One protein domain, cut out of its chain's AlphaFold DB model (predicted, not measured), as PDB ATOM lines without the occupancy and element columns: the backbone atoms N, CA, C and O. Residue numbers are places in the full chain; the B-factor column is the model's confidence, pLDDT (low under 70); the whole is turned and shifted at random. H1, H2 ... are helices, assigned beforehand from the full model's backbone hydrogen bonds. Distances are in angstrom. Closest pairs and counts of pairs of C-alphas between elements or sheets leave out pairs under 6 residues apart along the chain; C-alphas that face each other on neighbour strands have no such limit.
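This is residues 283 to 383 and 440 to 479 of the 496 residues of the protein "HTH merR-type domain-containing protein" of Bdellovibrio sp. ZAP7 (UniProt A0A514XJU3). What shape do these atoms draw? It is a loosely joined set of helices: H4 and H5 make a short hairpin, the first part of H6 packs steeply on H4, and H7 turns off the other end of H6 as an arm whose tip, residues 471 to 477, sticks out. The long H3 lies loosely beside H4, with H1 packed on its last residues and H2 close to its first turns, while residues 358 to 383, with no named element, reach away from H7. What is it made of? The printed part has 141 residues with seven named helices, H1 to H7 in order, no named strand, and the class is all helix. It is only just compact, close to loose, with a radius of gyration of the C-alphas of 16.9 A and spans of 55 by 39 by 27 A.

What do the first helices meet? H1, residues 286 to 289, touches residues 329 to 331 alone of H3, residues 312 to 331; the closest C-alphas, of Gln 288 and Arg 330, are 4.4 A apart. H2, residues 305 to 309, is close to H3 but not clearly touching, the closest C-alphas being those of Phe 307 and Arg 315 at 5.8 A. What does the fourth helix meet? H4, residues 337 to 348, and H5, residues 352 to 357, touch as a hairpin, opposite ways at a shallow tilt of 28 degrees, with the closest C-alphas, of Leu 346 and Phe 355, 5.6 A apart. Residues 444 to 448 alone of H6, residues 441 to 460, touch H4 at a steep tilt of 66 degrees, the closest C-alphas being those of Met 341 and Ala 444 at 5.3 A; H7, residues 462 to 476, is close to H6 but not clearly touching, with C-alphas 457 and 465, the closest, 6.4 A apart. Are the helix backbones complete? Every O i to N i+4 pair is within hydrogen-bond range in H2, H4, H5, H6 and H7, and 15 of 16 are in H3; H1 is too short for such a pair.

Where does the first helix begin and the last end? C-alpha 286 of H1 is at (-45.593, -29.092, -45.326), and C-alpha 476 of H7 is at (-32.308, -53.512, -41.863). How long are the longer helices? From first to last C-alpha, H3 measures 28.0 A, H4 16.8 A, H6 29.1 A and H7 21.1 A.

How large is it, and is it cut? The C-alphas farthest apart, of Asn 369 and Lys 475, are 54.7 A apart; residues 384 to 439 are not printed, and C-alphas 383 and 440 are 5.7 A apart across the cut. Which link is long, and where is confidence low? H1 to H2 is a long link of 15 residues; pLDDT is under 70 at residues 287 to 310, 312 to 332 and 479, with a mean of 75.6 for the printed part.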
ATOM      1  N   ILE A 283     -48.050 -29.372 -50.340       85.44
ATOM      2  CA  ILE A 283     -46.586 -29.473 -50.461       85.44
ATOM      3  C   ILE A 283     -45.927 -28.197 -49.924       85.44
ATOM      4  O   ILE A 283     -44.978 -28.259 -49.148       85.44
ATOM      5  N   LEU A 284     -46.455 -27.030 -50.302       84.44
ATOM      6  CA  LEU A 284     -45.870 -25.726 -49.972       84.44
ATOM      7  C   LEU A 284     -45.995 -25.332 -48.487       84.44
ATOM      8  O   LEU A 284     -45.192 -24.537 -47.996       84.44
ATOM      9  N   THR A 285     -46.970 -25.892 -47.761       80.56
ATOM     10  CA  THR A 285     -47.142 -25.687 -46.305       80.56
ATOM     11  C   THR A 285     -46.663 -26.868 -45.454       80.56
ATOM     12  O   THR A 285     -46.742 -26.795 -44.230       80.56
ATOM     13  N   ALA A 286     -46.114 -27.932 -46.055       76.38
ATOM     14  CA  ALA A 286     -45.593 -29.092 -45.326       76.38
ATOM     15  C   ALA A 286     -44.581 -28.740 -44.203       76.38
ATOM     16  O   ALA A 286     -44.741 -29.284 -43.107       76.38
ATOM     17  N   PRO A 287     -43.631 -27.786 -44.368       69.94
ATOM     18  CA  PRO A 287     -42.721 -27.389 -43.282       69.94
ATOM     19  C   PRO A 287     -43.423 -26.846 -42.028       69.94
ATOM     20  O   PRO A 287     -42.892 -26.967 -40.927       69.94
ATOM     21  N   GLN A 288     -44.620 -26.271 -42.178       69.69
ATOM     22  CA  GLN A 288     -45.383 -25.670 -41.079       69.69
ATOM     23  C   GLN A 288     -46.224 -26.690 -40.295       69.69
ATOM     24  O   GLN A 288     -46.706 -26.381 -39.208       69.69
ATOM     25  N   ARG A 289     -46.469 -27.881 -40.861       60.06
ATOM     26  CA  ARG A 289     -47.477 -28.836 -40.359       60.06
ATOM     27  C   ARG A 289     -46.902 -30.035 -39.606       60.06
ATOM     28  O   ARG A 289     -47.653 -30.710 -38.914       60.06
ATOM     29  N   LEU A 290     -45.616 -30.338 -39.788       55.09
ATOM     30  CA  LEU A 290     -45.073 -31.675 -39.532       55.09
ATOM     31  C   LEU A 290     -43.973 -31.654 -38.459       55.09
ATOM     32  O   LEU A 290     -42.845 -31.217 -38.695       55.09
ATOM     33  N   GLY A 291     -44.313 -32.160 -37.272       51.41
ATOM     34  CA  GLY A 291     -43.397 -32.409 -36.149       51.41
ATOM     35  C   GLY A 291     -42.941 -33.867 -36.090       51.41
ATOM     36  O   GLY A 291     -43.021 -34.491 -35.037       51.41
ATOM     37  N   THR A 292     -42.578 -34.441 -37.238       46.47
ATOM     38  CA  THR A 292     -42.315 -35.877 -37.386       46.47
ATOM     39  C   THR A 292     -40.989 -36.144 -38.089       46.47
ATOM     40  O   THR A 292     -40.651 -35.459 -39.057       46.47
ATOM     41  N   LYS A 293     -40.280 -37.197 -37.665       46.38
ATOM     42  CA  LYS A 293     -39.053 -37.697 -38.308       46.38
ATOM     43  C   LYS A 293     -39.219 -37.854 -39.826       46.38
ATOM     44  O   LYS A 293     -40.299 -38.201 -40.313       46.38
ATOM     45  N   GLY A 294     -38.147 -37.640 -40.588       47.34
ATOM     46  CA  GLY A 294     -38.082 -38.020 -42.000       47.34
ATOM     47  C   GLY A 294     -38.170 -36.878 -43.013       47.34
ATOM     48  O   GLY A 294     -39.251 -36.323 -43.216       47.34
ATOM     49  N   LEU A 295     -37.075 -36.648 -43.745       46.50
ATOM     50  CA  LEU A 295     -36.963 -35.944 -45.041       46.50
ATOM     51  C   LEU A 295     -37.374 -34.466 -45.083       46.50
ATOM     52  O   LEU A 295     -37.227 -33.827 -46.124       46.50
ATOM     53  N   TYR A 296     -37.812 -33.896 -43.966       50.59
ATOM     54  CA  TYR A 296     -38.037 -32.459 -43.814       50.59
ATOM     55  C   TYR A 296     -36.839 -31.820 -43.108       50.59
ATOM     56  O   TYR A 296     -36.986 -31.121 -42.111       50.59
ATOM     57  N   TRP A 297     -35.658 -32.089 -43.696       48.84
ATOM     58  CA  TRP A 297     -34.310 -31.856 -43.155       48.84
ATOM     59  C   TRP A 297     -34.062 -32.496 -41.782       48.84
ATOM     60  O   TRP A 297     -34.926 -33.140 -41.195       48.84
ATOM     61  N   CYS A 298     -32.840 -32.299 -41.288       39.59
ATOM     62  CA  CYS A 298     -32.443 -32.558 -39.920       39.59
ATOM     63  C   CYS A 298     -33.347 -31.811 -38.922       39.59
ATOM     64  O   CYS A 298     -33.161 -30.617 -38.685       39.59
ATOM     65  N   GLU A 299     -34.196 -32.559 -38.216       36.50
ATOM     66  CA  GLU A 299     -34.256 -32.365 -36.764       36.50
ATOM     67  C   GLU A 299     -32.803 -32.381 -36.230       36.50
ATOM     68  O   GLU A 299     -31.989 -33.169 -36.733       36.50
ATOM     69  N   PRO A 300     -32.435 -31.594 -35.201       38.53
ATOM     70  CA  PRO A 300     -31.159 -31.733 -34.488       38.53
ATOM     71  C   PRO A 300     -31.151 -33.002 -33.611       38.53
ATOM     72  O   PRO A 300     -30.980 -32.979 -32.395       38.53
ATOM     73  N   ASN A 301     -31.368 -34.130 -34.279       39.56
ATOM     74  CA  ASN A 301     -31.371 -35.498 -33.808       39.56
ATOM     75  C   ASN A 301     -29.932 -35.915 -33.475       39.56
ATOM     76  O   ASN A 301     -29.027 -35.818 -34.310       39.56
ATOM     77  N   GLU A 302     -29.744 -36.459 -32.272       39.44
ATOM     78  CA  GLU A 302     -28.464 -36.902 -31.697       39.44
ATOM     79  C   GLU A 302     -27.751 -38.023 -32.489       39.44
ATOM     80  O   GLU A 302     -26.702 -38.513 -32.074       39.44
ATOM     81  N   THR A 303     -28.290 -38.445 -33.637       37.56
ATOM     82  CA  THR A 303     -27.685 -39.430 -34.546       37.56
ATOM     83  C   THR A 303     -27.158 -38.853 -35.867       37.56
ATOM     84  O   THR A 303     -26.461 -39.577 -36.581       37.56
ATOM     85  N   PHE A 304     -27.398 -37.576 -36.197       41.09
ATOM     86  CA  PHE A 304     -26.873 -36.962 -37.428       41.09
ATOM     87  C   PHE A 304     -25.335 -36.840 -37.382       41.09
ATOM     88  O   PHE A 304     -24.785 -36.193 -36.496       41.09
ATOM     89  N   HIS A 305     -24.611 -37.452 -38.327       38.00
ATOM     90  CA  HIS A 305     -23.159 -37.682 -38.186       38.00
ATOM     91  C   HIS A 305     -22.314 -36.419 -37.972       38.00
ATOM     92  O   HIS A 305     -21.400 -36.446 -37.148       38.00
ATOM     93  N   ALA A 306     -22.609 -35.316 -38.666       39.66
ATOM     94  CA  ALA A 306     -21.882 -34.062 -38.451       39.66
ATOM     95  C   ALA A 306     -22.092 -33.543 -37.016       39.66
ATOM     96  O   ALA A 306     -21.132 -33.185 -36.346       39.66
ATOM     97  N   PHE A 307     -23.321 -33.621 -36.500       43.62
ATOM     98  CA  PHE A 307     -23.643 -33.271 -35.116       43.62
ATOM     99  C   PHE A 307     -22.964 -34.209 -34.103       43.62
ATOM    100  O   PHE A 307     -22.489 -33.758 -33.064       43.62
ATOM    101  N   VAL A 308     -22.869 -35.508 -34.404       43.75
ATOM    102  CA  VAL A 308     -22.222 -36.514 -33.539       43.75
ATOM    103  C   VAL A 308     -20.698 -36.350 -33.495       43.75
ATOM    104  O   VAL A 308     -20.109 -36.472 -32.420       43.75
ATOM    105  N   THR A 309     -20.058 -36.043 -34.627       43.78
ATOM    106  CA  THR A 309     -18.589 -35.924 -34.729       43.78
ATOM    107  C   THR A 309     -18.048 -34.522 -34.444       43.78
ATOM    108  O   THR A 309     -16.870 -34.387 -34.118       43.78
ATOM    109  N   MET A 310     -18.889 -33.483 -34.476       56.72
ATOM    110  CA  MET A 310     -18.546 -32.158 -33.950       56.72
ATOM    111  C   MET A 310     -18.125 -32.221 -32.473       56.72
ATOM    112  O   MET A 310     -18.673 -32.979 -31.670       56.72
ATOM    113  N   ASN A 311     -17.181 -31.361 -32.090       71.69
ATOM    114  CA  ASN A 311     -16.901 -31.091 -30.679       71.69
ATOM    115  C   ASN A 311     -18.092 -30.352 -30.023       71.69
ATOM    116  O   ASN A 311     -19.033 -29.927 -30.694       71.69
ATOM    117  N   ALA A 312     -18.075 -30.196 -28.696       64.75
ATOM    118  CA  ALA A 312     -19.192 -29.590 -27.963       64.75
ATOM    119  C   ALA A 312     -19.469 -28.118 -28.339       64.75
ATOM    120  O   ALA A 312     -20.623 -27.689 -28.306       64.75
ATOM    121  N   GLU A 313     -18.442 -27.354 -28.720       56.66
ATOM    122  CA  GLU A 313     -18.580 -25.947 -29.098       56.66
ATOM    123  C   GLU A 313     -19.190 -25.808 -30.498       56.66
ATOM    124  O   GLU A 313     -20.141 -25.051 -30.691       56.66
ATOM    125  N   ASP A 314     -18.715 -26.599 -31.460       55.00
ATOM    126  CA  ASP A 314     -19.242 -26.593 -32.824       55.00
ATOM    127  C   ASP A 314     -20.625 -27.248 -32.905       55.00
ATOM    128  O   ASP A 314     -21.473 -26.743 -33.639       55.00
ATOM    129  N   ARG A 315     -20.934 -28.244 -32.055       58.78
ATOM    130  CA  ARG A 315     -22.324 -28.670 -31.797       58.78
ATOM    131  C   ARG A 315     -23.183 -27.494 -31.342       58.78
ATOM    132  O   ARG A 315     -24.261 -27.286 -31.885       58.78
ATOM    133  N   ALA A 316     -22.724 -26.705 -30.369       56.28
ATOM    134  CA  ALA A 316     -23.493 -25.572 -29.856       56.28
ATOM    135  C   ALA A 316     -23.678 -24.451 -30.900       56.28
ATOM    136  O   ALA A 316     -24.753 -23.845 -30.950       56.28
ATOM    137  N   LYS A 317     -22.677 -24.197 -31.756       53.19
ATOM    138  CA  LYS A 317     -22.782 -23.270 -32.898       53.19
ATOM    139  C   LYS A 317     -23.749 -23.799 -33.958       53.19
ATOM    140  O   LYS A 317     -24.662 -23.073 -34.343       53.19
ATOM    141  N   TYR A 318     -23.585 -25.053 -34.384       53.19
ATOM    142  CA  TYR A 318     -24.423 -25.699 -35.396       53.19
ATOM    143  C   TYR A 318     -25.881 -25.793 -34.943       53.19
ATOM    144  O   TYR A 318     -26.766 -25.427 -35.710       53.19
ATOM    145  N   SER A 319     -26.136 -26.152 -33.677       53.25
ATOM    146  CA  SER A 319     -27.464 -26.066 -33.056       53.25
ATOM    147  C   SER A 319     -28.083 -24.689 -33.267       53.25
ATOM    148  O   SER A 319     -29.127 -24.588 -33.899       53.25
ATOM    149  N   ARG A 320     -27.451 -23.614 -32.772       51.12
ATOM    150  CA  ARG A 320     -28.022 -22.254 -32.855       51.12
ATOM    151  C   ARG A 320     -28.216 -21.805 -34.306       51.12
ATOM    152  O   ARG A 320     -29.250 -21.237 -34.638       51.12
ATOM    153  N   ALA A 321     -27.248 -22.096 -35.175       49.97
ATOM    154  CA  ALA A 321     -27.326 -21.762 -36.592       49.97
ATOM    155  C   ALA A 321     -28.461 -22.511 -37.312       49.97
ATOM    156  O   ALA A 321     -29.156 -21.897 -38.117       49.97
ATOM    157  N   SER A 322     -28.672 -23.797 -37.013       54.62
ATOM    158  CA  SER A 322     -29.719 -24.617 -37.633       54.62
ATOM    159  C   SER A 322     -31.107 -24.297 -37.077       54.62
ATOM    160  O   SER A 322     -32.025 -24.086 -37.864       54.62
ATOM    161  N   TRP A 323     -31.261 -24.179 -35.749       57.94
ATOM    162  CA  TRP A 323     -32.545 -23.879 -35.096       57.94
ATOM    163  C   TRP A 323     -33.172 -22.574 -35.605       57.94
ATOM    164  O   TRP A 323     -34.374 -22.538 -35.844       57.94
ATOM    165  N   ASP A 324     -32.391 -21.509 -35.812       59.84
ATOM    166  CA  ASP A 324     -32.924 -20.241 -36.339       59.84
ATOM    167  C   ASP A 324     -33.491 -20.391 -37.764       59.84
ATOM    168  O   ASP A 324     -34.546 -19.841 -38.087       59.84
ATOM    169  N   LEU A 325     -32.797 -21.151 -38.617       62.78
ATOM    170  CA  LEU A 325     -33.183 -21.384 -40.013       62.78
ATOM    171  C   LEU A 325     -34.373 -22.355 -40.097       62.78
ATOM    172  O   LEU A 325     -35.289 -22.148 -40.892       62.78
ATOM    173  N   GLU A 326     -34.399 -23.380 -39.243       61.50
ATOM    174  CA  GLU A 326     -35.508 -24.326 -39.105       61.50
ATOM    175  C   GLU A 326     -36.777 -23.630 -38.586       61.50
ATOM    176  O   GLU A 326     -37.844 -23.775 -39.182       61.50
ATOM    177  N   ASN A 327     -36.665 -22.804 -37.541       65.62
ATOM    178  CA  ASN A 327     -37.781 -22.007 -37.023       65.62
ATOM    179  C   ASN A 327     -38.322 -21.032 -38.080       65.62
ATOM    180  O   ASN A 327     -39.540 -20.895 -38.217       65.62
ATOM    181  N   PHE A 328     -37.448 -20.409 -38.880       67.06
ATOM    182  CA  PHE A 328     -37.865 -19.576 -40.011       67.06
ATOM    183  C   PHE A 328     -38.723 -20.372 -41.011       67.06
ATOM    184  O   PHE A 328     -39.834 -19.939 -41.323       67.06
ATOM    185  N   TYR A 329     -38.289 -21.570 -41.424       67.31
ATOM    186  CA  TYR A 329     -39.088 -22.457 -42.285       67.31
ATOM    187  C   TYR A 329     -40.410 -22.896 -41.658       67.31
ATOM    188  O   TYR A 329     -41.454 -22.792 -42.297       67.31
ATOM    189  N   ARG A 330     -40.390 -23.375 -40.408       68.25
ATOM    190  CA  ARG A 330     -41.603 -23.823 -39.705       68.25
ATOM    191  C   ARG A 330     -42.617 -22.686 -39.553       68.25
ATOM    192  O   ARG A 330     -43.821 -22.932 -39.580       68.25
ATOM    193  N   SER A 331     -42.150 -21.440 -39.457       68.06
ATOM    194  CA  SER A 331     -43.020 -20.268 -39.338       68.06
ATOM    195  C   SER A 331     -43.710 -19.839 -40.643       68.06
ATOM    196  O   SER A 331     -44.759 -19.200 -40.562       68.06
ATOM    197  N   GLN A 332     -43.203 -20.184 -41.841       68.31
ATOM    198  CA  GLN A 332     -43.722 -19.619 -43.101       68.31
ATOM    199  C   GLN A 332     -43.962 -20.638 -44.227       68.31
ATOM    200  O   GLN A 332     -43.150 -21.516 -44.500       68.31
ATOM    201  N   ALA A 333     -45.065 -20.456 -44.957       74.31
ATOM    202  CA  ALA A 333     -45.358 -21.194 -46.184       74.31
ATOM    203  C   ALA A 333     -44.382 -20.812 -47.305       74.31
ATOM    204  O   ALA A 333     -44.053 -19.630 -47.458       74.31
ATOM    205  N   ILE A 334     -43.965 -21.783 -48.119       82.50
ATOM    206  CA  ILE A 334     -43.134 -21.570 -49.314       82.50
ATOM    207  C   ILE A 334     -44.023 -21.057 -50.458       82.50
ATOM    208  O   ILE A 334     -45.131 -21.548 -50.646       82.50
ATOM    209  N   ALA A 335     -43.562 -20.083 -51.242       85.12
ATOM    210  CA  ALA A 335     -44.345 -19.529 -52.346       85.12
ATOM    211  C   ALA A 335     -44.338 -20.426 -53.596       85.12
ATOM    212  O   ALA A 335     -45.338 -20.485 -54.308       85.12
ATOM    213  N   ASN A 336     -43.213 -21.083 -53.902       88.56
ATOM    214  CA  ASN A 336     -43.040 -21.943 -55.080       88.56
ATOM    215  C   ASN A 336     -41.800 -22.873 -54.951       88.56
ATOM    216  O   ASN A 336     -40.949 -22.634 -54.092       88.56
ATOM    217  N   PRO A 337     -41.633 -23.888 -55.826       88.06
ATOM    218  CA  PRO A 337     -40.502 -24.827 -55.787       88.06
ATOM    219  C   PRO A 337     -39.104 -24.201 -55.871       88.06
ATOM    220  O   PRO A 337     -38.181 -24.685 -55.217       88.06
ATOM    221  N   MET A 338     -38.932 -23.138 -56.670       89.31
ATOM    222  CA  MET A 338     -37.634 -22.467 -56.803       89.31
ATOM    223  C   MET A 338     -37.227 -21.822 -55.482       89.31
ATOM    224  O   MET A 338     -36.061 -21.896 -55.117       89.31
ATOM    225  N   GLU A 339     -38.176 -21.245 -54.736       88.88
ATOM    226  CA  GLU A 339     -37.879 -20.664 -53.427       88.88
ATOM    227  C   GLU A 339     -37.336 -21.705 -52.439       88.88
ATOM    228  O   GLU A 339     -36.338 -21.404 -51.787       88.88
ATOM    229  N   LEU A 340     -37.917 -22.914 -52.351       85.56
ATOM    230  CA  LEU A 340     -37.332 -23.959 -51.498       85.56
ATOM    231  C   LEU A 340     -35.890 -24.229 -51.927       85.56
ATOM    232  O   LEU A 340     -34.990 -24.128 -51.105       85.56
ATOM    233  N   MET A 341     -35.667 -24.543 -53.206       88.25
ATOM    234  CA  MET A 341     -34.338 -24.901 -53.713       88.25
ATOM    235  C   MET A 341     -33.299 -23.799 -53.474       88.25
ATOM    236  O   MET A 341     -32.139 -24.105 -53.194       88.25
ATOM    237  N   ILE A 342     -33.705 -22.530 -53.552       90.81
ATOM    238  CA  ILE A 342     -32.846 -21.370 -53.300       90.81
ATOM    239  C   ILE A 342     -32.538 -21.226 -51.808       90.81
ATOM    240  O   ILE A 342     -31.373 -21.070 -51.456       90.81
ATOM    241  N   LEU A 343     -33.537 -21.302 -50.927       85.62
ATOM    242  CA  LEU A 343     -33.329 -21.196 -49.480       85.62
ATOM    243  C   LEU A 343     -32.537 -22.404 -48.924       85.62
ATOM    244  O   LEU A 343     -31.691 -22.232 -48.049       85.62
ATOM    245  N   ASP A 344     -32.753 -23.604 -49.465       78.81
ATOM    246  CA  ASP A 344     -31.972 -24.833 -49.229       78.81
ATOM    247  C   ASP A 344     -30.501 -24.625 -49.605       78.81
ATOM    248  O   ASP A 344     -29.610 -24.696 -48.759       78.81
ATOM    249  N   THR A 345     -30.264 -24.173 -50.839       85.44
ATOM    250  CA  THR A 345     -28.928 -23.817 -51.337       85.44
ATOM    251  C   THR A 345     -28.254 -22.725 -50.495       85.44
ATOM    252  O   THR A 345     -27.064 -22.812 -50.198       85.44
ATOM    253  N   LEU A 346     -28.991 -21.690 -50.082       85.44
ATOM    254  CA  LEU A 346     -28.451 -20.584 -49.287       85.44
ATOM    255  C   LEU A 346     -28.020 -21.021 -47.882       85.44
ATOM    256  O   LEU A 346     -27.049 -20.472 -47.364       85.44
ATOM    257  N   ARG A 347     -28.686 -22.013 -47.278       77.62
ATOM    258  CA  ARG A 347     -28.270 -22.591 -45.991       77.62
ATOM    259  C   ARG A 347     -27.085 -23.529 -46.128       77.62
ATOM    260  O   ARG A 347     -26.165 -23.438 -45.321       77.62
ATOM    261  N   ASP A 348     -27.071 -24.374 -47.150       73.56
ATOM    262  CA  ASP A 348     -25.956 -25.291 -47.390       73.56
ATOM    263  C   ASP A 348     -24.664 -24.507 -47.728       73.56
ATOM    264  O   ASP A 348     -23.566 -24.889 -47.326       73.56
ATOM    265  N   LEU A 349     -24.800 -23.325 -48.346       78.06
ATOM    266  CA  LEU A 349     -23.735 -22.324 -48.530       78.06
ATOM    267  C   LEU A 349     -23.521 -21.384 -47.319       78.06
ATOM    268  O   LEU A 349     -22.718 -20.455 -47.402       78.06
ATOM    269  N   SER A 350     -24.238 -21.587 -46.208       75.75
ATOM    270  CA  SER A 350     -24.187 -20.793 -44.962       75.75
ATOM    271  C   SER A 350     -24.428 -19.275 -45.111       75.75
ATOM    272  O   SER A 350     -24.039 -18.480 -44.253       75.75
ATOM    273  N   GLN A 351     -25.114 -18.838 -46.171       80.94
ATOM    274  CA  GLN A 351     -25.373 -17.427 -46.487       80.94
ATOM    275  C   GLN A 351     -26.585 -16.868 -45.713       80.94
ATOM    276  O   GLN A 351     -27.596 -16.481 -46.305       80.94
ATOM    277  N   ARG A 352     -26.488 -16.815 -44.377       81.25
ATOM    278  CA  ARG A 352     -27.592 -16.458 -43.457       81.25
ATOM    279  C   ARG A 352     -28.308 -15.139 -43.790       81.25
ATOM    280  O   ARG A 352     -29.529 -15.080 -43.687       81.25
ATOM    281  N   GLU A 353     -27.585 -14.102 -44.211       85.75
ATOM    282  CA  GLU A 353     -28.183 -12.809 -44.588       85.75
ATOM    283  C   GLU A 353     -29.039 -12.922 -45.858       85.75
ATOM    284  O   GLU A 353     -30.202 -12.519 -45.860       85.75
ATOM    285  N   ASN A 354     -28.501 -13.543 -46.913       88.94
ATOM    286  CA  ASN A 354     -29.241 -13.793 -48.152       88.94
ATOM    287  C   ASN A 354     -30.432 -14.734 -47.922       88.94
ATOM    288  O   ASN A 354     -31.481 -14.521 -48.521       88.94
ATOM    289  N   PHE A 355     -30.296 -15.735 -47.046       85.75
ATOM    290  CA  PHE A 355     -31.386 -16.632 -46.654       85.75
ATOM    291  C   PHE A 355     -32.558 -15.854 -46.035       85.75
ATOM    292  O   PHE A 355     -33.672 -15.896 -46.554       85.75
ATOM    293  N   LEU A 356     -32.299 -15.091 -44.965       84.25
ATOM    294  CA  LEU A 356     -33.337 -14.328 -44.259       84.25
ATOM    295  C   LEU A 356     -33.901 -13.190 -45.131       84.25
ATOM    296  O   LEU A 356     -35.081 -12.854 -45.030       84.25
ATOM    297  N   GLY A 357     -33.078 -12.616 -46.015       88.94
ATOM    298  CA  GLY A 357     -33.453 -11.530 -46.921       88.94
ATOM    299  C   GLY A 357     -34.107 -11.949 -48.245       88.94
ATOM    300  O   GLY A 357     -34.663 -11.086 -48.926       88.94
ATOM    301  N   PHE A 358     -34.085 -13.228 -48.648       90.19
ATOM    302  CA  PHE A 358     -34.495 -13.646 -50.005       90.19
ATOM    303  C   PHE A 358     -35.950 -13.288 -50.360       90.19
ATOM    304  O   PHE A 358     -36.271 -13.005 -51.522       90.19
ATOM    305  N   ARG A 359     -36.837 -13.261 -49.358       87.19
ATOM    306  CA  ARG A 359     -38.249 -12.877 -49.525       87.19
ATOM    307  C   ARG A 359     -38.437 -11.403 -49.865       87.19
ATOM    308  O   ARG A 359     -39.359 -11.082 -50.606       87.19
ATOM    309  N   ASN A 360     -37.521 -10.547 -49.417       90.44
ATOM    310  CA  ASN A 360     -37.546  -9.108 -49.685       90.44
ATOM    311  C   ASN A 360     -37.024  -8.767 -51.093       90.44
ATOM    312  O   ASN A 360     -37.324  -7.694 -51.608       90.44
ATOM    313  N   ARG A 361     -36.267  -9.676 -51.730       92.31
ATOM    314  CA  ARG A 361     -35.818  -9.524 -53.124       92.31
ATOM    315  C   ARG A 361     -36.985  -9.713 -54.101       92.31
ATOM    316  O   ARG A 361     -37.875 -10.541 -53.884       92.31
ATOM    317  N   THR A 362     -36.909  -9.047 -55.243       91.38
ATOM    318  CA  THR A 362     -37.854  -9.084 -56.370       91.38
ATOM    319  C   THR A 362     -37.142  -9.495 -57.670       91.38
ATOM    320  O   THR A 362     -35.931  -9.693 -57.673       91.38
ATOM    321  N   GLU A 363     -37.852  -9.606 -58.802       87.31
ATOM    322  CA  GLU A 363     -37.178  -9.801 -60.104       87.31
ATOM    323  C   GLU A 363     -36.287  -8.603 -60.499       87.31
ATOM    324  O   GLU A 363     -35.332  -8.785 -61.248       87.31
ATOM    325  N   ARG A 364     -36.550  -7.396 -59.966       90.50
ATOM    326  CA  ARG A 364     -35.773  -6.171 -60.251       90.50
ATOM    327  C   ARG A 364     -34.393  -6.156 -59.590       90.50
ATOM    328  O   ARG A 364     -33.554  -5.343 -59.955       90.50
ATOM    329  N   ASP A 365     -34.158  -7.050 -58.634       92.12
ATOM    330  CA  ASP A 365     -32.866  -7.237 -57.972       92.12
ATOM    331  C   ASP A 365     -31.915  -8.145 -58.783       92.12
ATOM    332  O   ASP A 365     -30.824  -8.482 -58.318       92.12
ATOM    333  N   CYS A 366     -32.331  -8.564 -59.985       92.50
ATOM    334  CA  CYS A 366     -31.507  -9.253 -60.971       92.50
ATOM    335  C   CYS A 366     -30.967  -8.257 -62.016       92.50
ATOM    336  O   CYS A 366     -31.770  -7.579 -62.656       92.50
ATOM    337  N   PRO A 367     -29.643  -8.189 -62.252       90.56
ATOM    338  CA  PRO A 367     -29.082  -7.402 -63.349       90.56
ATOM    339  C   PRO A 367     -29.578  -7.889 -64.719       90.56
ATOM    340  O   PRO A 367     -29.590  -9.091 -64.987       90.56
ATOM    341  N   GLU A 368     -29.956  -6.962 -65.606       88.88
ATOM    342  CA  GLU A 368     -30.508  -7.281 -66.938       88.88
ATOM    343  C   GLU A 368     -29.510  -8.034 -67.838       88.88
ATOM    344  O   GLU A 368     -29.902  -8.846 -68.675       88.88
ATOM    345  N   ASN A 369     -28.210  -7.810 -67.632       91.94
ATOM    346  CA  ASN A 369     -27.113  -8.482 -68.332       91.94
ATOM    347  C   ASN A 369     -26.776  -9.887 -67.783       91.94
ATOM    348  O   ASN A 369     -25.877 -10.538 -68.326       91.94
ATOM    349  N   LEU A 370     -27.481 -10.362 -66.745       94.00
ATOM    350  CA  LEU A 370     -27.318 -11.678 -66.107       94.00
ATOM    351  C   LEU A 370     -28.648 -12.472 -66.061       94.00
ATOM    352  O   LEU A 370     -29.122 -12.820 -64.973       94.00
ATOM    353  N   PRO A 371     -29.277 -12.781 -67.217       91.88
ATOM    354  CA  PRO A 371     -30.548 -13.514 -67.279       91.88
ATOM    355  C   PRO A 371     -30.506 -14.902 -66.616       91.88
ATOM    356  O   PRO A 371     -31.544 -15.401 -66.176       91.88
ATOM    357  N   GLU A 372     -29.321 -15.506 -66.482       93.12
ATOM    358  CA  GLU A 372     -29.086 -16.763 -65.762       93.12
ATOM    359  C   GLU A 372     -29.557 -16.683 -64.296       93.12
ATOM    360  O   GLU A 372     -30.066 -17.658 -63.743       93.12
ATOM    361  N   LEU A 373     -29.458 -15.497 -63.683       94.62
ATOM    362  CA  LEU A 373     -29.790 -15.249 -62.277       94.62
ATOM    363  C   LEU A 373     -31.248 -14.825 -62.050       94.62
ATOM    364  O   LEU A 373     -31.615 -14.488 -60.919       94.62
ATOM    365  N   LYS A 374     -32.105 -14.847 -63.084       91.62
ATOM    366  CA  LYS A 374     -33.497 -14.377 -62.969       91.62
ATOM    367  C   LYS A 374     -34.249 -15.093 -61.842       91.62
ATOM    368  O   LYS A 374     -34.821 -14.446 -60.966       91.62
ATOM    369  N   TYR A 375     -34.217 -16.426 -61.830       88.56
ATOM    370  CA  TYR A 375     -34.940 -17.223 -60.832       88.56
ATOM    371  C   TYR A 375     -34.375 -17.074 -59.415       88.56
ATOM    372  O   TYR A 375     -35.126 -17.159 -58.445       88.56
ATOM    373  N   THR A 376     -33.073 -16.808 -59.285       93.56
ATOM    374  CA  THR A 376     -32.409 -16.543 -58.002       93.56
ATOM    375  C   THR A 376     -32.471 -15.069 -57.593       93.56
ATOM    376  O   THR A 376     -31.867 -14.684 -56.590       93.56
ATOM    377  N   LYS A 377     -33.217 -14.234 -58.336       93.75
ATOM    378  CA  LYS A 377     -33.376 -12.791 -58.095       93.75
ATOM    379  C   LYS A 377     -32.024 -12.067 -58.007       93.75
ATOM    380  O   LYS A 377     -31.794 -11.289 -57.078       93.75
ATOM    381  N   GLY A 378     -31.096 -12.390 -58.908       93.69
ATOM    382  CA  GLY A 378     -29.738 -11.831 -58.943       93.69
ATOM    383  C   GLY A 378     -28.712 -12.497 -58.015       93.69
ATOM    384  O   GLY A 378     -27.571 -12.045 -57.962       93.69
ATOM    385  N   LEU A 379     -29.066 -13.556 -57.277       95.62
ATOM    386  CA  LEU A 379     -28.115 -14.269 -56.416       95.62
ATOM    387  C   LEU A 379     -27.372 -15.365 -57.195       95.62
ATOM    388  O   LEU A 379     -27.929 -16.426 -57.478       95.62
ATOM    389  N   LEU A 380     -26.090 -15.151 -57.500       96.62
ATOM    390  CA  LEU A 380     -25.221 -16.206 -58.032       96.62
ATOM    391  C   LEU A 380     -24.862 -17.204 -56.918       96.62
ATOM    392  O   LEU A 380     -23.967 -16.957 -56.108       96.62
ATOM    393  N   ILE A 381     -25.612 -18.311 -56.875       95.69
ATOM    394  CA  ILE A 381     -25.508 -19.394 -55.877       95.69
ATOM    395  C   ILE A 381     -25.382 -20.791 -56.497       95.69
ATOM    396  O   ILE A 381     -25.121 -21.750 -55.775       95.69
ATOM    397  N   TYR A 382     -25.538 -20.923 -57.815       96.31
ATOM    398  CA  TYR A 382     -25.403 -22.189 -58.535       96.31
ATOM    399  C   TYR A 382     -24.170 -22.190 -59.431       96.31
ATOM    400  O   TYR A 382     -23.808 -21.175 -60.024       96.31
ATOM    401  N   MET A 383     -23.519 -23.345 -59.525       94.69
ATOM    402  CA  MET A 383     -22.271 -23.492 -60.263       94.69
ATOM    403  C   MET A 383     -22.493 -23.653 -61.768       94.69
ATOM    404  O   MET A 383     -21.676 -23.188 -62.554       94.69
ATOM    405  N   MET A 440     -24.537 -27.122 -56.478       89.06
ATOM    406  CA  MET A 440     -24.957 -27.815 -57.704       89.06
ATOM    407  C   MET A 440     -26.480 -27.718 -57.885       89.06
ATOM    408  O   MET A 440     -27.244 -28.319 -57.127       89.06
ATOM    409  N   LYS A 441     -26.928 -27.003 -58.918       92.12
ATOM    410  CA  LYS A 441     -28.346 -26.816 -59.280       92.12
ATOM    411  C   LYS A 441     -29.043 -28.157 -59.509       92.12
ATOM    412  O   LYS A 441     -30.137 -28.381 -58.993       92.12
ATOM    413  N   ALA A 442     -28.366 -29.103 -60.166       89.19
ATOM    414  CA  ALA A 442     -28.865 -30.469 -60.346       89.19
ATOM    415  C   ALA A 442     -29.081 -31.231 -59.014       89.19
ATOM    416  O   ALA A 442     -29.944 -32.110 -58.943       89.19
ATOM    417  N   HIS A 443     -28.346 -30.887 -57.944       85.44
ATOM    418  CA  HIS A 443     -28.585 -31.428 -56.601       85.44
ATOM    419  C   HIS A 443     -29.834 -30.799 -55.970       85.44
ATOM    420  O   HIS A 443     -30.689 -31.531 -55.485       85.44
ATOM    421  N   ALA A 444     -30.007 -29.477 -56.051       87.25
ATOM    422  CA  ALA A 444     -31.197 -28.808 -55.515       87.25
ATOM    423  C   ALA A 444     -32.501 -29.300 -56.187       87.25
ATOM    424  O   ALA A 444     -33.477 -29.610 -55.502       87.25
ATOM    425  N   VAL A 445     -32.494 -29.497 -57.515       89.88
ATOM    426  CA  VAL A 445     -33.618 -30.102 -58.268       89.88
ATOM    427  C   VAL A 445     -33.884 -31.550 -57.839       89.88
ATOM    428  O   VAL A 445     -35.037 -31.976 -57.736       89.88
ATOM    429  N   THR A 446     -32.823 -32.298 -57.527       85.69
ATOM    430  CA  THR A 446     -32.926 -33.641 -56.944       85.69
ATOM    431  C   THR A 446     -33.595 -33.583 -55.564       85.69
ATOM    432  O   THR A 446     -34.571 -34.298 -55.341       85.69
ATOM    433  N   CYS A 447     -33.152 -32.696 -54.667       81.44
ATOM    434  CA  CYS A 447     -33.739 -32.501 -53.336       81.44
ATOM    435  C   CYS A 447     -35.219 -32.101 -53.393       81.44
ATOM    436  O   CYS A 447     -36.021 -32.693 -52.669       81.44
ATOM    437  N   TRP A 448     -35.616 -31.205 -54.306       85.69
ATOM    438  CA  TRP A 448     -37.028 -30.859 -54.523       85.69
ATOM    439  C   TRP A 448     -37.903 -32.089 -54.823       85.69
ATOM    440  O   TRP A 448     -39.008 -32.204 -54.290       85.69
ATOM    441  N   TRP A 449     -37.422 -33.047 -55.622       88.50
ATOM    442  CA  TRP A 449     -38.181 -34.271 -55.914       88.50
ATOM    443  C   TRP A 449     -38.385 -35.144 -54.666       88.50
ATOM    444  O   TRP A 449     -39.493 -35.639 -54.439       88.50
ATOM    445  N   PHE A 450     -37.346 -35.306 -53.838       83.94
ATOM    446  CA  PHE A 450     -37.433 -36.053 -52.575       83.94
ATOM    447  C   PHE A 450     -38.381 -35.351 -51.585       83.94
ATOM    448  O   PHE A 450     -39.302 -35.985 -51.061       83.94
ATOM    449  N   PHE A 451     -38.229 -34.032 -51.422       83.12
ATOM    450  CA  PHE A 451     -39.094 -33.164 -50.617       83.12
ATOM    451  C   PHE A 451     -40.567 -33.282 -51.026       83.12
ATOM    452  O   PHE A 451     -41.408 -33.607 -50.185       83.12
ATOM    453  N   LYS A 452     -40.885 -33.090 -52.318       87.19
ATOM    454  CA  LYS A 452     -42.256 -33.146 -52.856       87.19
ATOM    455  C   LYS A 452     -42.936 -34.471 -52.526       87.19
ATOM    456  O   LYS A 452     -44.082 -34.485 -52.077       87.19
ATOM    457  N   ARG A 453     -42.242 -35.593 -52.745       89.00
ATOM    458  CA  ARG A 453     -42.819 -36.926 -52.518       89.00
ATOM    459  C   ARG A 453     -42.985 -37.231 -51.030       89.00
ATOM    460  O   ARG A 453     -44.022 -37.769 -50.658       89.00
ATOM    461  N   SER A 454     -42.047 -36.808 -50.179       83.62
ATOM    462  CA  SER A 454     -42.214 -36.900 -48.721       83.62
ATOM    463  C   SER A 454     -43.364 -36.010 -48.212       83.62
ATOM    464  O   SER A 454     -44.152 -36.473 -47.393       83.62
ATOM    465  N   ALA A 455     -43.557 -34.804 -48.771       83.12
ATOM    466  CA  ALA A 455     -44.692 -33.920 -48.457       83.12
ATOM    467  C   ALA A 455     -46.038 -34.617 -48.684       83.12
ATOM    468  O   ALA A 455     -46.908 -34.607 -47.813       83.12
ATOM    469  N   ILE A 456     -46.190 -35.225 -49.865       87.50
ATOM    470  CA  ILE A 456     -47.405 -35.933 -50.278       87.50
ATOM    471  C   ILE A 456     -47.667 -37.130 -49.357       87.50
ATOM    472  O   ILE A 456     -48.796 -37.299 -48.902       87.50
ATOM    473  N   LEU A 457     -46.636 -37.922 -49.032       86.69
ATOM    474  CA  LEU A 457     -46.785 -39.048 -48.106       86.69
ATOM    475  C   LEU A 457     -47.164 -38.590 -46.697       86.69
ATOM    476  O   LEU A 457     -48.180 -39.035 -46.175       86.69
ATOM    477  N   LYS A 458     -46.416 -37.654 -46.106       80.62
ATOM    478  CA  LYS A 458     -46.699 -37.143 -44.759       80.62
ATOM    479  C   LYS A 458     -48.045 -36.430 -44.634       80.62
ATOM    480  O   LYS A 458     -48.623 -36.435 -43.561       80.62
ATOM    481  N   SER A 459     -48.559 -35.827 -45.703       82.25
ATOM    482  CA  SER A 459     -49.820 -35.072 -45.639       82.25
ATOM    483  C   SER A 459     -51.079 -35.916 -45.866       82.25
ATOM    484  O   SER A 459     -52.173 -35.447 -45.558       82.25
ATOM    485  N   LEU A 460     -50.950 -37.122 -46.434       85.50
ATOM    486  CA  LEU A 460     -52.084 -37.989 -46.799       85.50
ATOM    487  C   LEU A 460     -52.049 -39.372 -46.130       85.50
ATOM    488  O   LEU A 460     -53.100 -39.981 -45.947       85.50
ATOM    489  N   TRP A 461     -50.854 -39.853 -45.780       87.81
ATOM    490  CA  TRP A 461     -50.561 -41.214 -45.316       87.81
ATOM    491  C   TRP A 461     -49.466 -41.190 -44.232       87.81
ATOM    492  O   TRP A 461     -48.514 -41.971 -44.267       87.81
ATOM    493  N   GLU A 462     -49.553 -40.232 -43.296       83.75
ATOM    494  CA  GLU A 462     -48.520 -40.000 -42.273       83.75
ATOM    495  C   GLU A 462     -48.229 -41.259 -41.453       83.75
ATOM    496  O   GLU A 462     -47.071 -41.622 -41.247       83.75
ATOM    497  N   LYS A 463     -49.290 -41.957 -41.036       84.81
ATOM    498  CA  LYS A 463     -49.197 -43.195 -40.267       84.81
ATOM    499  C   LYS A 463     -48.446 -44.268 -41.054       84.81
ATOM    500  O   LYS A 463     -47.463 -44.812 -40.559       84.81
ATOM    501  N   GLU A 464     -48.885 -44.559 -42.275       89.00
ATOM    502  CA  GLU A 464     -48.300 -45.610 -43.109       89.00
ATOM    503  C   GLU A 464     -46.842 -45.295 -43.470       89.00
ATOM    504  O   GLU A 464     -46.027 -46.214 -43.555       89.00
ATOM    505  N   TYR A 465     -46.502 -44.010 -43.627       85.75
ATOM    506  CA  TYR A 465     -45.141 -43.518 -43.848       85.75
ATOM    507  C   TYR A 465     -44.232 -43.691 -42.625       85.75
ATOM    508  O   TYR A 465     -43.117 -44.193 -42.767       85.75
ATOM    509  N   LEU A 466     -44.696 -43.321 -41.429       82.56
ATOM    510  CA  LEU A 466     -43.924 -43.484 -40.193       82.56
ATOM    511  C   LEU A 466     -43.748 -44.959 -39.822       82.56
ATOM    512  O   LEU A 466     -42.638 -45.368 -39.484       82.56
ATOM    513  N   GLU A 467     -44.799 -45.772 -39.973       86.12
ATOM    514  CA  GLU A 467     -44.679 -47.228 -39.877       86.12
ATOM    515  C   GLU A 467     -43.658 -47.756 -40.891       86.12
ATOM    516  O   GLU A 467     -42.771 -48.501 -40.506       86.12
ATOM    517  N   ALA A 468     -43.723 -47.345 -42.167       87.50
ATOM    518  CA  ALA A 468     -42.791 -47.823 -43.190       87.50
ATOM    519  C   ALA A 468     -41.322 -47.461 -42.895       87.50
ATOM    520  O   ALA A 468     -40.435 -48.247 -43.229       87.50
ATOM    521  N   ILE A 469     -41.053 -46.322 -42.243       82.12
ATOM    522  CA  ILE A 469     -39.715 -45.999 -41.722       82.12
ATOM    523  C   ILE A 469     -39.330 -46.991 -40.616       82.12
ATOM    524  O   ILE A 469     -38.296 -47.647 -40.735       82.12
ATOM    525  N   SER A 470     -40.156 -47.155 -39.578       83.25
ATOM    526  CA  SER A 470     -39.851 -48.050 -38.447       83.25
ATOM    527  C   SER A 470     -39.710 -49.523 -38.860       83.25
ATOM    528  O   SER A 470     -38.759 -50.188 -38.443       83.25
ATOM    529  N   ASP A 471     -40.595 -50.007 -39.733       86.88
ATOM    530  CA  ASP A 471     -40.556 -51.332 -40.363       86.88
ATOM    531  C   ASP A 471     -39.211 -51.538 -41.094       86.88
ATOM    532  O   ASP A 471     -38.577 -52.594 -40.983       86.88
ATOM    533  N   TRP A 472     -38.742 -50.518 -41.828       86.50
ATOM    534  CA  TRP A 472     -37.484 -50.561 -42.579       86.50
ATOM    535  C   TRP A 472     -36.259 -50.546 -41.655       86.50
ATOM    536  O   TRP A 472     -35.378 -51.398 -41.804       86.50
ATOM    537  N   GLU A 473     -36.219 -49.650 -40.664       82.31
ATOM    538  CA  GLU A 473     -35.138 -49.567 -39.671       82.31
ATOM    539  C   GLU A 473     -34.990 -50.885 -38.889       82.31
ATOM    540  O   GLU A 473     -33.895 -51.455 -38.780       82.31
ATOM    541  N   GLN A 474     -36.114 -51.427 -38.397       84.69
ATOM    542  CA  GLN A 474     -36.155 -52.677 -37.638       84.69
ATOM    543  C   GLN A 474     -35.704 -53.875 -38.481       84.69
ATOM    544  O   GLN A 474     -35.008 -54.757 -37.960       84.69
ATOM    545  N   LYS A 475     -36.076 -53.915 -39.765       86.12
ATOM    546  CA  LYS A 475     -35.673 -54.954 -40.723       86.12
ATOM    547  C   LYS A 475     -34.183 -54.882 -41.052       86.12
ATOM    548  O   LYS A 475     -33.508 -55.909 -41.019       86.12
ATOM    549  N   HIS A 476     -33.670 -53.692 -41.358       81.00
ATOM    550  CA  HIS A 476     -32.308 -53.512 -41.863       81.00
ATOM    551  C   HIS A 476     -31.242 -53.322 -40.771       81.00
ATOM    552  O   HIS A 476     -30.059 -53.334 -41.100       81.00
ATOM    553  N   LYS A 477     -31.637 -53.215 -39.490       79.12
ATOM    554  CA  LYS A 477     -30.741 -52.975 -38.332       79.12
ATOM    555  C   LYS A 477     -29.909 -51.706 -38.505       79.12
ATOM    556  O   LYS A 477     -28.712 -51.660 -38.229       79.12
ATOM    557  N   ILE A 478     -30.587 -50.679 -38.999       72.38
ATOM    558  CA  ILE A 478     -30.022 -49.409 -39.424       72.38
ATOM    559  C   ILE A 478     -30.988 -48.315 -38.969       72.38
ATOM    560  O   ILE A 478     -32.183 -48.426 -39.222       72.38
ATOM    561  N   THR A 479     -30.482 -47.263 -38.330       68.12
ATOM    562  CA  THR A 479     -31.265 -46.050 -38.047       68.12
ATOM    563  C   THR A 479     -31.184 -45.120 -39.249       68.12
ATOM    564  O   THR A 479     -30.100 -44.859 -39.775       68.12
TER     565      THR A 479